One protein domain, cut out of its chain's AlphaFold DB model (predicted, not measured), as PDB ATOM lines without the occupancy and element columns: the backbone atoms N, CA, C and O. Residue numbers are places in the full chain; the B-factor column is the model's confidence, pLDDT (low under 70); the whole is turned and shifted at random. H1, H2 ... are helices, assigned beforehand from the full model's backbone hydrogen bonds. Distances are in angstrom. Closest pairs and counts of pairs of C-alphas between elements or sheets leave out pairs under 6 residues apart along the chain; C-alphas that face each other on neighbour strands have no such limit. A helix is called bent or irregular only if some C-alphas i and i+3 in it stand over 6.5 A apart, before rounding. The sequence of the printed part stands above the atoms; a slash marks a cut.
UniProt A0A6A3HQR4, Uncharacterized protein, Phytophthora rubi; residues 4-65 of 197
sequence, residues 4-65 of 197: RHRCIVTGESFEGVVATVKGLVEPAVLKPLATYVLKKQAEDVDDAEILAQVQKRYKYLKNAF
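This is residues 4 to 65 of the 197 residues of an uncharacterized protein of Phytophthora rubi (UniProt A0A6A3HQR4). The printed part is a loose, drawn-out chain of helices: two small helices, H1 and H2, form one end, a thin stretch leads from them to the short helix H3 between the ends, and the two longer helices, H4 and H5, lie beyond it. H4 and H5 stand nearly crosswise to each other, H5 begins beside H3, and its far part, residues 54 to 64, sticks out with Phe 65 as a free arm. There are 62 residues with five named helices, H1 to H5 in order along the chain, and no named strand; the class is all helix. The whole is loose, with a radius of gyration of the C-alphas of 15.2 A, and spans 46 by 28 by 16 A, only just flat.

H1, residues 4 to 10, and H2, residues 14 to 17, touch only at the corner by their tight link, and only just, with 3 pairs of C-alphas within 8 A; the closest are those of Cys 7 and Phe 14, 5.9 A apart. H3, residues 21 to 24, is apart from H2, though a tight link of 3 residues joins them. H4, residues 27 to 38, is close to H3 but not clearly touching; their closest C-alphas, those of Lys 22 and Leu 30, are 7.7 A apart. H5, residues 47 to 64, touches H3 with residues 47 to 51 alone, and the closest C-alphas, those of Val 21 and Asp 47, are 5.0 A apart. H4 and H5 are close but not clearly touching, the closest C-alphas being those of Leu 38 and Glu 49 at 7.8 A. Their lines are about perpendicular, at 77 degrees. H1 is apart from H3, H4 and H5, and H2 is apart from H4 and H5. In H1 and H5 every O i to N i+4 pair is within hydrogen-bond range, and in H4 7 of 8 are; H2 and H3 are too short for such a pair, and each has its one O i to N i+3 pair within range.

H1 begins at C-alpha 4, at (85.177, 102.390, 109.426), and measures 10.0 A from first to last C-alpha. H2 and H3, four residues each, both measure 5.2 A. H4 measures 15.0 A from C-alpha 27, at (74.135, 88.750, 87.102), to C-alpha 38; it is neither bent nor irregular, but only just, with C-alphas 35 and 38 6.2 A apart. H5, the longest, measures 25.5 A and ends at C-alpha 64, at (93.479, 69.375, 91.457).

The two C-alphas farthest apart are those of Gly 11 and Phe 65, at 47.6 A. The printed part has no cut and no long link; the link from H4 to H5, 8 residues, is short but not tight. The mean pLDDT of the printed part is 87.1, and residues 61 to 65 of the model are under 70.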
ATOM      1  N   ARG A   4      85.868 102.203 108.137       84.94
ATOM      2  CA  ARG A   4      85.177 102.390 109.426       84.94
ATOM      3  C   ARG A   4      85.417 103.763 110.062       84.94
ATOM      4  O   ARG A   4      84.489 104.356 110.588       84.94
ATOM      5  N   HIS A   5      86.643 104.279 110.003       85.31
ATOM      6  CA  HIS A   5      86.980 105.596 110.547       85.31
ATOM      7  C   HIS A   5      86.331 106.724 109.740       85.31
ATOM      8  O   HIS A   5      85.874 107.696 110.327       85.31
ATOM      9  N   ARG A   6      86.229 106.574 108.412       87.88
ATOM     10  CA  ARG A   6      85.499 107.528 107.569       87.88
ATOM     11  C   ARG A   6      84.022 107.577 107.959       87.88
ATOM     12  O   ARG A   6      83.545 108.660 108.248       87.88
ATOM     13  N   CYS A   7      83.360 106.423 108.074       89.06
ATOM     14  CA  CYS A   7      81.951 106.331 108.479       89.06
ATOM     15  C   CYS A   7      81.676 106.970 109.855       89.06
ATOM     16  O   CYS A   7      80.658 107.627 110.030       89.06
ATOM     17  N   ILE A   8      82.602 106.837 110.816       87.50
ATOM     18  CA  ILE A   8      82.497 107.496 112.134       87.50
ATOM     19  C   ILE A   8      82.534 109.028 112.005       87.50
ATOM     20  O   ILE A   8      81.829 109.717 112.732       87.50
ATOM     21  N   VAL A   9      83.356 109.558 111.095       90.06
ATOM     22  CA  VAL A   9      83.532 111.007 110.892       90.06
ATOM     23  C   VAL A   9      82.408 111.607 110.041       90.06
ATOM     24  O   VAL A   9      81.993 112.732 110.295       90.06
ATOM     25  N   THR A  10      81.916 110.879 109.035       87.38
ATOM     26  CA  THR A  10      80.897 111.359 108.086       87.38
ATOM     27  C   THR A  10      79.464 111.054 108.521       87.38
ATOM     28  O   THR A  10      78.532 111.638 107.974       87.38
ATOM     29  N   GLY A  11      79.268 110.148 109.483       85.12
ATOM     30  CA  GLY A  11      77.945 109.665 109.892       85.12
ATOM     31  C   GLY A  11      77.304 108.688 108.897       85.12
ATOM     32  O   GLY A  11      76.149 108.307 109.068       85.12
ATOM     33  N   GLU A  12      78.031 108.274 107.856       88.62
ATOM     34  CA  GLU A  12      77.550 107.306 106.870       88.62
ATOM     35  C   GLU A  12      77.425 105.901 107.479       88.62
ATOM     36  O   GLU A  12      78.279 105.459 108.253       88.62
ATOM     37  N   SER A  13      76.397 105.150 107.069       85.44
ATOM     38  CA  SER A  13      76.285 103.731 107.426       85.44
ATOM     39  C   SER A  13      77.420 102.934 106.789       85.44
ATOM     40  O   SER A  13      77.625 102.994 105.579       85.44
ATOM     41  N   PHE A  14      78.127 102.134 107.592       82.12
ATOM     42  CA  PHE A  14      79.185 101.259 107.090       82.12
ATOM     43  C   PHE A  14      78.662 100.313 106.002       82.12
ATOM     44  O   PHE A  14      79.290 100.211 104.955       82.12
ATOM     45  N   GLU A  15      77.493  99.696 106.206       80.06
ATOM     46  CA  GLU A  15      76.866  98.788 105.230       80.06
ATOM     47  C   GLU A  15      76.523  99.477 103.907       80.06
ATOM     48  O   GLU A  15      76.611  98.854 102.858       80.06
ATOM     49  N   GLY A  16      76.199 100.773 103.937       76.50
ATOM     50  CA  GLY A  16      75.945 101.557 102.725       76.50
ATOM     51  C   GLY A  16      77.213 101.963 101.967       76.50
ATOM     52  O   GLY A  16      77.127 102.445 100.843       76.50
ATOM     53  N   VAL A  17      78.390 101.792 102.578       79.75
ATOM     54  CA  VAL A  17      79.679 102.265 102.051       79.75
ATOM     55  C   VAL A  17      80.556 101.122 101.529       79.75
ATOM     56  O   VAL A  17      81.427 101.355 100.687       79.75
ATOM     57  N   VAL A  18      80.362  99.890 102.008       82.69
ATOM     58  CA  VAL A  18      81.074  98.704 101.500       82.69
ATOM     59  C   VAL A  18      80.294  98.038 100.370       82.69
ATOM     60  O   VAL A  18      79.086  97.856 100.458       82.69
ATOM     61  N   ALA A  19      81.003  97.621  99.321       83.38
ATOM     62  CA  ALA A  19      80.424  96.767  98.290       83.38
ATOM     63  C   ALA A  19      80.172  95.359  98.852       83.38
ATOM     64  O   ALA A  19      81.045  94.787  99.511       83.38
ATOM     65  N   THR A  20      78.998  94.799  98.561       89.06
ATOM     66  CA  THR A  20      78.662  93.410  98.886       89.06
ATOM     67  C   THR A  20      79.318  92.462  97.891       89.06
ATOM     68  O   THR A  20      79.483  92.787  96.714       89.06
ATOM     69  N   VAL A  21      79.677  91.261  98.341       90.56
ATOM     70  CA  VAL A  21      80.234  90.221  97.463       90.56
ATOM     71  C   VAL A  21      79.223  89.871  96.373       90.56
ATOM     72  O   VAL A  21      79.585  89.809  95.203       90.56
ATOM     73  N   LYS A  22      77.945  89.731  96.732       91.62
ATOM     74  CA  LYS A  22      76.831  89.505  95.808       91.62
ATOM     75  C   LYS A  22      76.698  90.617  94.772       91.62
ATOM     76  O   LYS A  22      76.463  90.315  93.608       91.62
ATOM     77  N   GLY A  23      76.890  91.876  95.171       88.56
ATOM     78  CA  GLY A  23      76.853  93.030  94.269       88.56
ATOM     79  C   GLY A  23      78.026  93.096  93.287       88.56
ATOM     80  O   GLY A  23      77.911  93.737  92.247       88.56
ATOM     81  N   LEU A  24      79.136  92.414  93.587       90.94
ATOM     82  CA  LEU A  24      80.304  92.304  92.707       90.94
ATOM     83  C   LEU A  24      80.211  91.133  91.717       90.94
ATOM     84  O   LEU A  24      81.009  91.064  90.783       90.94
ATOM     85  N   VAL A  25      79.275  90.197  91.908       90.75
ATOM     86  CA  VAL A  25      79.084  89.068  90.991       90.75
ATOM     87  C   VAL A  25      78.228  89.508  89.809       90.75
ATOM     88  O   VAL A  25      77.120  90.010  89.981       90.75
ATOM     89  N   GLU A  26      78.711  89.258  88.591       93.00
ATOM     90  CA  GLU A  26      77.928  89.505  87.381       93.00
ATOM     91  C   GLU A  26      76.580  88.757  87.431       93.00
ATOM     92  O   GLU A  26      76.554  87.558  87.735       93.00
ATOM     93  N   PRO A  27      75.450  89.395  87.066       89.44
ATOM     94  CA  PRO A  27      74.135  88.750  87.102       89.44
ATOM     95  C   PRO A  27      74.063  87.442  86.297       89.44
ATOM     96  O   PRO A  27      73.382  86.494  86.697       89.44
ATOM     97  N   ALA A  28      74.812  87.373  85.190       92.69
ATOM     98  CA  ALA A  28      74.925  86.189  84.341       92.69
ATOM     99  C   ALA A  28      75.583  84.995  85.056       92.69
ATOM    100  O   ALA A  28      75.319  83.849  84.701       92.69
ATOM    101  N   VAL A  29      76.402  85.249  86.081       94.56
ATOM    102  CA  VAL A  29      77.068  84.235  86.913       94.56
ATOM    103  C   VAL A  29      76.256  83.937  88.172       94.56
ATOM    104  O   VAL A  29      76.148  82.776  88.571       94.56
ATOM    105  N   LEU A  30      75.648  84.962  88.778       94.69
ATOM    106  CA  LEU A  30      74.918  84.829  90.039       94.69
ATOM    107  C   LEU A  30      73.746  83.852  89.924       94.69
ATOM    108  O   LEU A  30      73.587  82.980  90.776       94.69
ATOM    109  N   LYS A  31      72.943  83.962  88.859       93.81
ATOM    110  CA  LYS A  31      71.756  83.116  88.683       93.81
ATOM    111  C   LYS A  31      72.123  81.627  88.525       93.81
ATOM    112  O   LYS A  31      71.593  80.817  89.285       93.81
ATOM    113  N   PRO A  32      73.075  81.233  87.655       95.38
ATOM    114  CA  PRO A  32      73.571  79.857  87.621       95.38
ATOM    115  C   PRO A  32      74.216  79.387  88.932       95.38
ATOM    116  O   PRO A  32      73.999  78.243  89.334       95.38
ATOM    117  N   LEU A  33      74.990  80.242  89.610       94.00
ATOM    118  CA  LEU A  33      75.607  79.906  90.896       94.00
ATOM    119  C   LEU A  33      74.537  79.573  91.947       94.00
ATOM    120  O   LEU A  33      74.609  78.521  92.586       94.00
ATOM    121  N   ALA A  34      73.516  80.419  92.078       95.56
ATOM    122  CA  ALA A  34      72.404  80.216  93.001       95.56
ATOM    123  C   ALA A  34      71.641  78.917  92.689       95.56
ATOM    124  O   ALA A  34      71.547  78.024  93.534       95.56
ATOM    125  N   THR A  35      71.180  78.759  91.443       96.00
ATOM    126  CA  THR A  35      70.335  77.629  91.037       96.00
ATOM    127  C   THR A  35      71.083  76.298  91.055       96.00
ATOM    128  O   THR A  35      70.588  75.304  91.590       96.00
ATOM    129  N   TYR A  36      72.274  76.239  90.458       95.56
ATOM    130  CA  TYR A  36      72.941  74.961  90.214       95.56
ATOM    131  C   TYR A  36      73.918  74.567  91.315       95.56
ATOM    132  O   TYR A  36      74.042  73.366  91.571       95.56
ATOM    133  N   VAL A  37      74.578  75.528  91.969       93.88
ATOM    134  CA  VAL A  37      75.601  75.248  92.989       93.88
ATOM    135  C   VAL A  37      75.022  75.342  94.394       93.88
ATOM    136  O   VAL A  37      75.154  74.390  95.159       93.88
ATOM    137  N   LEU A  38      74.370  76.458  94.725       94.75
ATOM    138  CA  LEU A  38      73.831  76.703  96.068       94.75
ATOM    139  C   LEU A  38      72.453  76.069  96.291       94.75
ATOM    140  O   LEU A  38      72.060  75.883  97.438       94.75
ATOM    141  N   LYS A  39      71.757  75.685  95.212       96.62
ATOM    142  CA  LYS A  39      70.405  75.101  95.240       96.62
ATOM    143  C   LYS A  39      69.387  76.020  95.923       96.62
ATOM    144  O   LYS A  39      68.526  75.557  96.664       96.62
ATOM    145  N   LYS A  40      69.499  77.323  95.657       94.75
ATOM    146  CA  LYS A  40      68.656  78.379  96.226       94.75
ATOM    147  C   LYS A  40      68.234  79.388  95.164       94.75
ATOM    148  O   LYS A  40      68.812  79.443  94.076       94.75
ATOM    149  N   GLN A  41      67.232  80.190  95.506       94.06
ATOM    150  CA  GLN A  41      66.857  81.361  94.726       94.06
ATOM    151  C   GLN A  41      67.937  82.438  94.852       94.06
ATOM    152  O   GLN A  41      68.611  82.533  95.876       94.06
ATOM    153  N   ALA A  42      68.139  83.230  93.797       90.88
ATOM    154  CA  ALA A  42      69.219  84.217  93.756       90.88
ATOM    155  C   ALA A  42      69.034  85.317  94.811       90.88
ATOM    156  O   ALA A  42      70.009  85.894  95.291       90.88
ATOM    157  N   GLU A  43      67.793  85.583  95.198       91.81
ATOM    158  CA  GLU A  43      67.398  86.545  96.219       91.81
ATOM    159  C   GLU A  43      67.874  86.104  97.611       91.81
ATOM    160  O   GLU A  43      68.403  86.933  98.348       91.81
ATOM    161  N   ASP A  44      67.822  84.799  97.895       94.06
ATOM    162  CA  ASP A  44      68.149  84.200  99.198       94.06
ATOM    163  C   ASP A  44      69.648  83.931  99.406       94.06
ATOM    164  O   ASP A  44      70.057  83.541 100.497       94.06
ATOM    165  N   VAL A  45      70.470  84.096  98.364       93.81
ATOM    166  CA  VAL A  45      71.927  83.920  98.462       93.81
ATOM    167  C   VAL A  45      72.550  85.098  99.201       93.81
ATOM    168  O   VAL A  45      72.331  86.248  98.809       93.81
ATOM    169  N   ASP A  46      73.379  84.822 100.203       93.69
ATOM    170  CA  ASP A  46      74.155  85.842 100.913       93.69
ATOM    171  C   ASP A  46      75.636  85.902 100.473       93.69
ATOM    172  O   ASP A  46      76.151  85.058  99.732       93.69
ATOM    173  N   ASP A  47      76.335  86.947 100.922       93.44
ATOM    174  CA  ASP A  47      77.750  87.174 100.616       93.44
ATOM    175  C   ASP A  47      78.666  86.054 101.135       93.44
ATOM    176  O   ASP A  47      79.676  85.733 100.498       93.44
ATOM    177  N   ALA A  48      78.335  85.456 102.282       94.69
ATOM    178  CA  ALA A  48      79.148  84.424 102.914       94.69
ATOM    179  C   ALA A  48      79.096  83.117 102.114       94.69
ATOM    180  O   ALA A  48      80.123  82.458 101.932       94.69
ATOM    181  N   GLU A  49      77.931  82.769 101.574       95.25
ATOM    182  CA  GLU A  49      77.743  81.607 100.710       95.25
ATOM    183  C   GLU A  49      78.525  81.736  99.401       95.25
ATOM    184  O   GLU A  49      79.198  80.786  98.985       95.25
ATOM    185  N   ILE A  50      78.499  82.916  98.772       94.69
ATOM    186  CA  ILE A  50      79.285  83.185  97.560       94.69
ATOM    187  C   ILE A  50      80.777  83.059  97.870       94.69
ATOM    188  O   ILE A  50      81.504  82.353  97.161       94.69
ATOM    189  N   LEU A  51      81.235  83.684  98.959       94.62
ATOM    190  CA  LEU A  51      82.636  83.631  99.368       94.62
ATOM    191  C   LEU A  51      83.084  82.188  99.656       94.62
ATOM    192  O   LEU A  51      84.167  81.779  99.232       94.62
ATOM    193  N   ALA A  52      82.234  81.386 100.302       94.19
ATOM    194  CA  ALA A  52      82.500  79.976 100.566       94.19
ATOM    195  C   ALA A  52      82.656  79.162  99.269       94.19
ATOM    196  O   ALA A  52      83.565  78.331  99.174       94.19
ATOM    197  N   GLN A  53      81.833  79.413  98.242       93.31
ATOM    198  CA  GLN A  53      81.974  78.733  96.948       93.31
ATOM    199  C   GLN A  53      83.248  79.141  96.210       93.31
ATOM    200  O   GLN A  53      83.941  78.272  95.674       93.31
ATOM    201  N   VAL A  54      83.599  80.429  96.225       91.56
ATOM    202  CA  VAL A  54      84.859  80.922  95.647       91.56
ATOM    203  C   VAL A  54      86.049  80.247  96.324       91.56
ATOM    204  O   VAL A  54      86.904  79.676  95.648       91.56
ATOM    205  N   GLN A  55      86.071  80.215  97.658       88.19
ATOM    206  CA  GLN A  55      87.127  79.548  98.418       88.19
ATOM    207  C   GLN A  55      87.183  78.044  98.138       88.19
ATOM    208  O   GLN A  55      88.271  77.491  97.979       88.19
ATOM    209  N   LYS A  56      86.034  77.366  98.051       88.44
ATOM    210  CA  LYS A  56      85.962  75.937  97.724       88.44
ATOM    211  C   LYS A  56      86.525  75.653  96.333       88.44
ATOM    212  O   LYS A  56      87.321  74.728  96.179       88.44
ATOM    213  N   ARG A  57      86.147  76.450  95.329       85.00
ATOM    214  CA  ARG A  57      86.626  76.317  93.946       85.00
ATOM    215  C   ARG A  57      88.121  76.620  93.847       85.00
ATOM    216  O   ARG A  57      88.834  75.868  93.193       85.00
ATOM    217  N   TYR A  58      88.595  77.654  94.540       80.56
ATOM    218  CA  TYR A  58      90.013  78.001  94.629       80.56
ATOM    219  C   TYR A  58      90.830  76.875  95.275       80.56
ATOM    220  O   TYR A  58      91.839  76.458  94.715       80.56
ATOM    221  N   LYS A  59      90.360  76.315  96.398       72.69
ATOM    222  CA  LYS A  59      90.987  75.151  97.048       72.69
ATOM    223  C   LYS A  59      91.010  73.934  96.124       72.69
ATOM    224  O   LYS A  59      92.043  73.292  96.009       72.69
ATOM    225  N   TYR A  60      89.902  73.629  95.445       71.88
ATOM    226  CA  TYR A  60      89.869  72.532  94.477       71.88
ATOM    227  C   TYR A  60      90.853  72.767  93.331       71.88
ATOM    228  O   TYR A  60      91.624  71.873  93.033       71.88
ATOM    229  N   LEU A  61      90.881  73.955  92.724       68.81
ATOM    230  CA  LEU A  61      91.790  74.263  91.617       68.81
ATOM    231  C   LEU A  61      93.262  74.161  92.044       68.81
ATOM    232  O   LEU A  61      94.059  73.541  91.346       68.81
ATOM    233  N   LYS A  62      93.591  74.706  93.220       61.38
ATOM    234  CA  LYS A  62      94.925  74.645  93.829       61.38
ATOM    235  C   LYS A  62      95.364  73.212  94.156       61.38
ATOM    236  O   LYS A  62      96.551  72.927  94.116       61.38
ATOM    237  N   ASN A  63      94.416  72.315  94.436       58.53
ATOM    238  CA  ASN A  63      94.696  70.924  94.806       58.53
ATOM    239  C   ASN A  63      94.530  69.919  93.648       58.53
ATOM    240  O   ASN A  63      95.080  68.825  93.717       58.53
ATOM    241  N   ALA A  64      93.742  70.237  92.615       53.00
ATOM    242  CA  ALA A  64      93.479  69.375  91.457       53.00
ATOM    243  C   ALA A  64      94.597  69.475  90.415       53.00
ATOM    244  O   ALA A  64      94.883  68.505  89.715       53.00
ATOM    245  N   PHE A  65      95.265  70.627  90.347       52.03
ATOM    246  CA  PHE A  65      96.568  70.726  89.716       52.03
ATOM    247  C   PHE A  65      97.595  70.249  90.743       52.03
ATOM    248  O   PHE A  65      98.139  71.041  91.500       52.03
TER     249      PHE A  65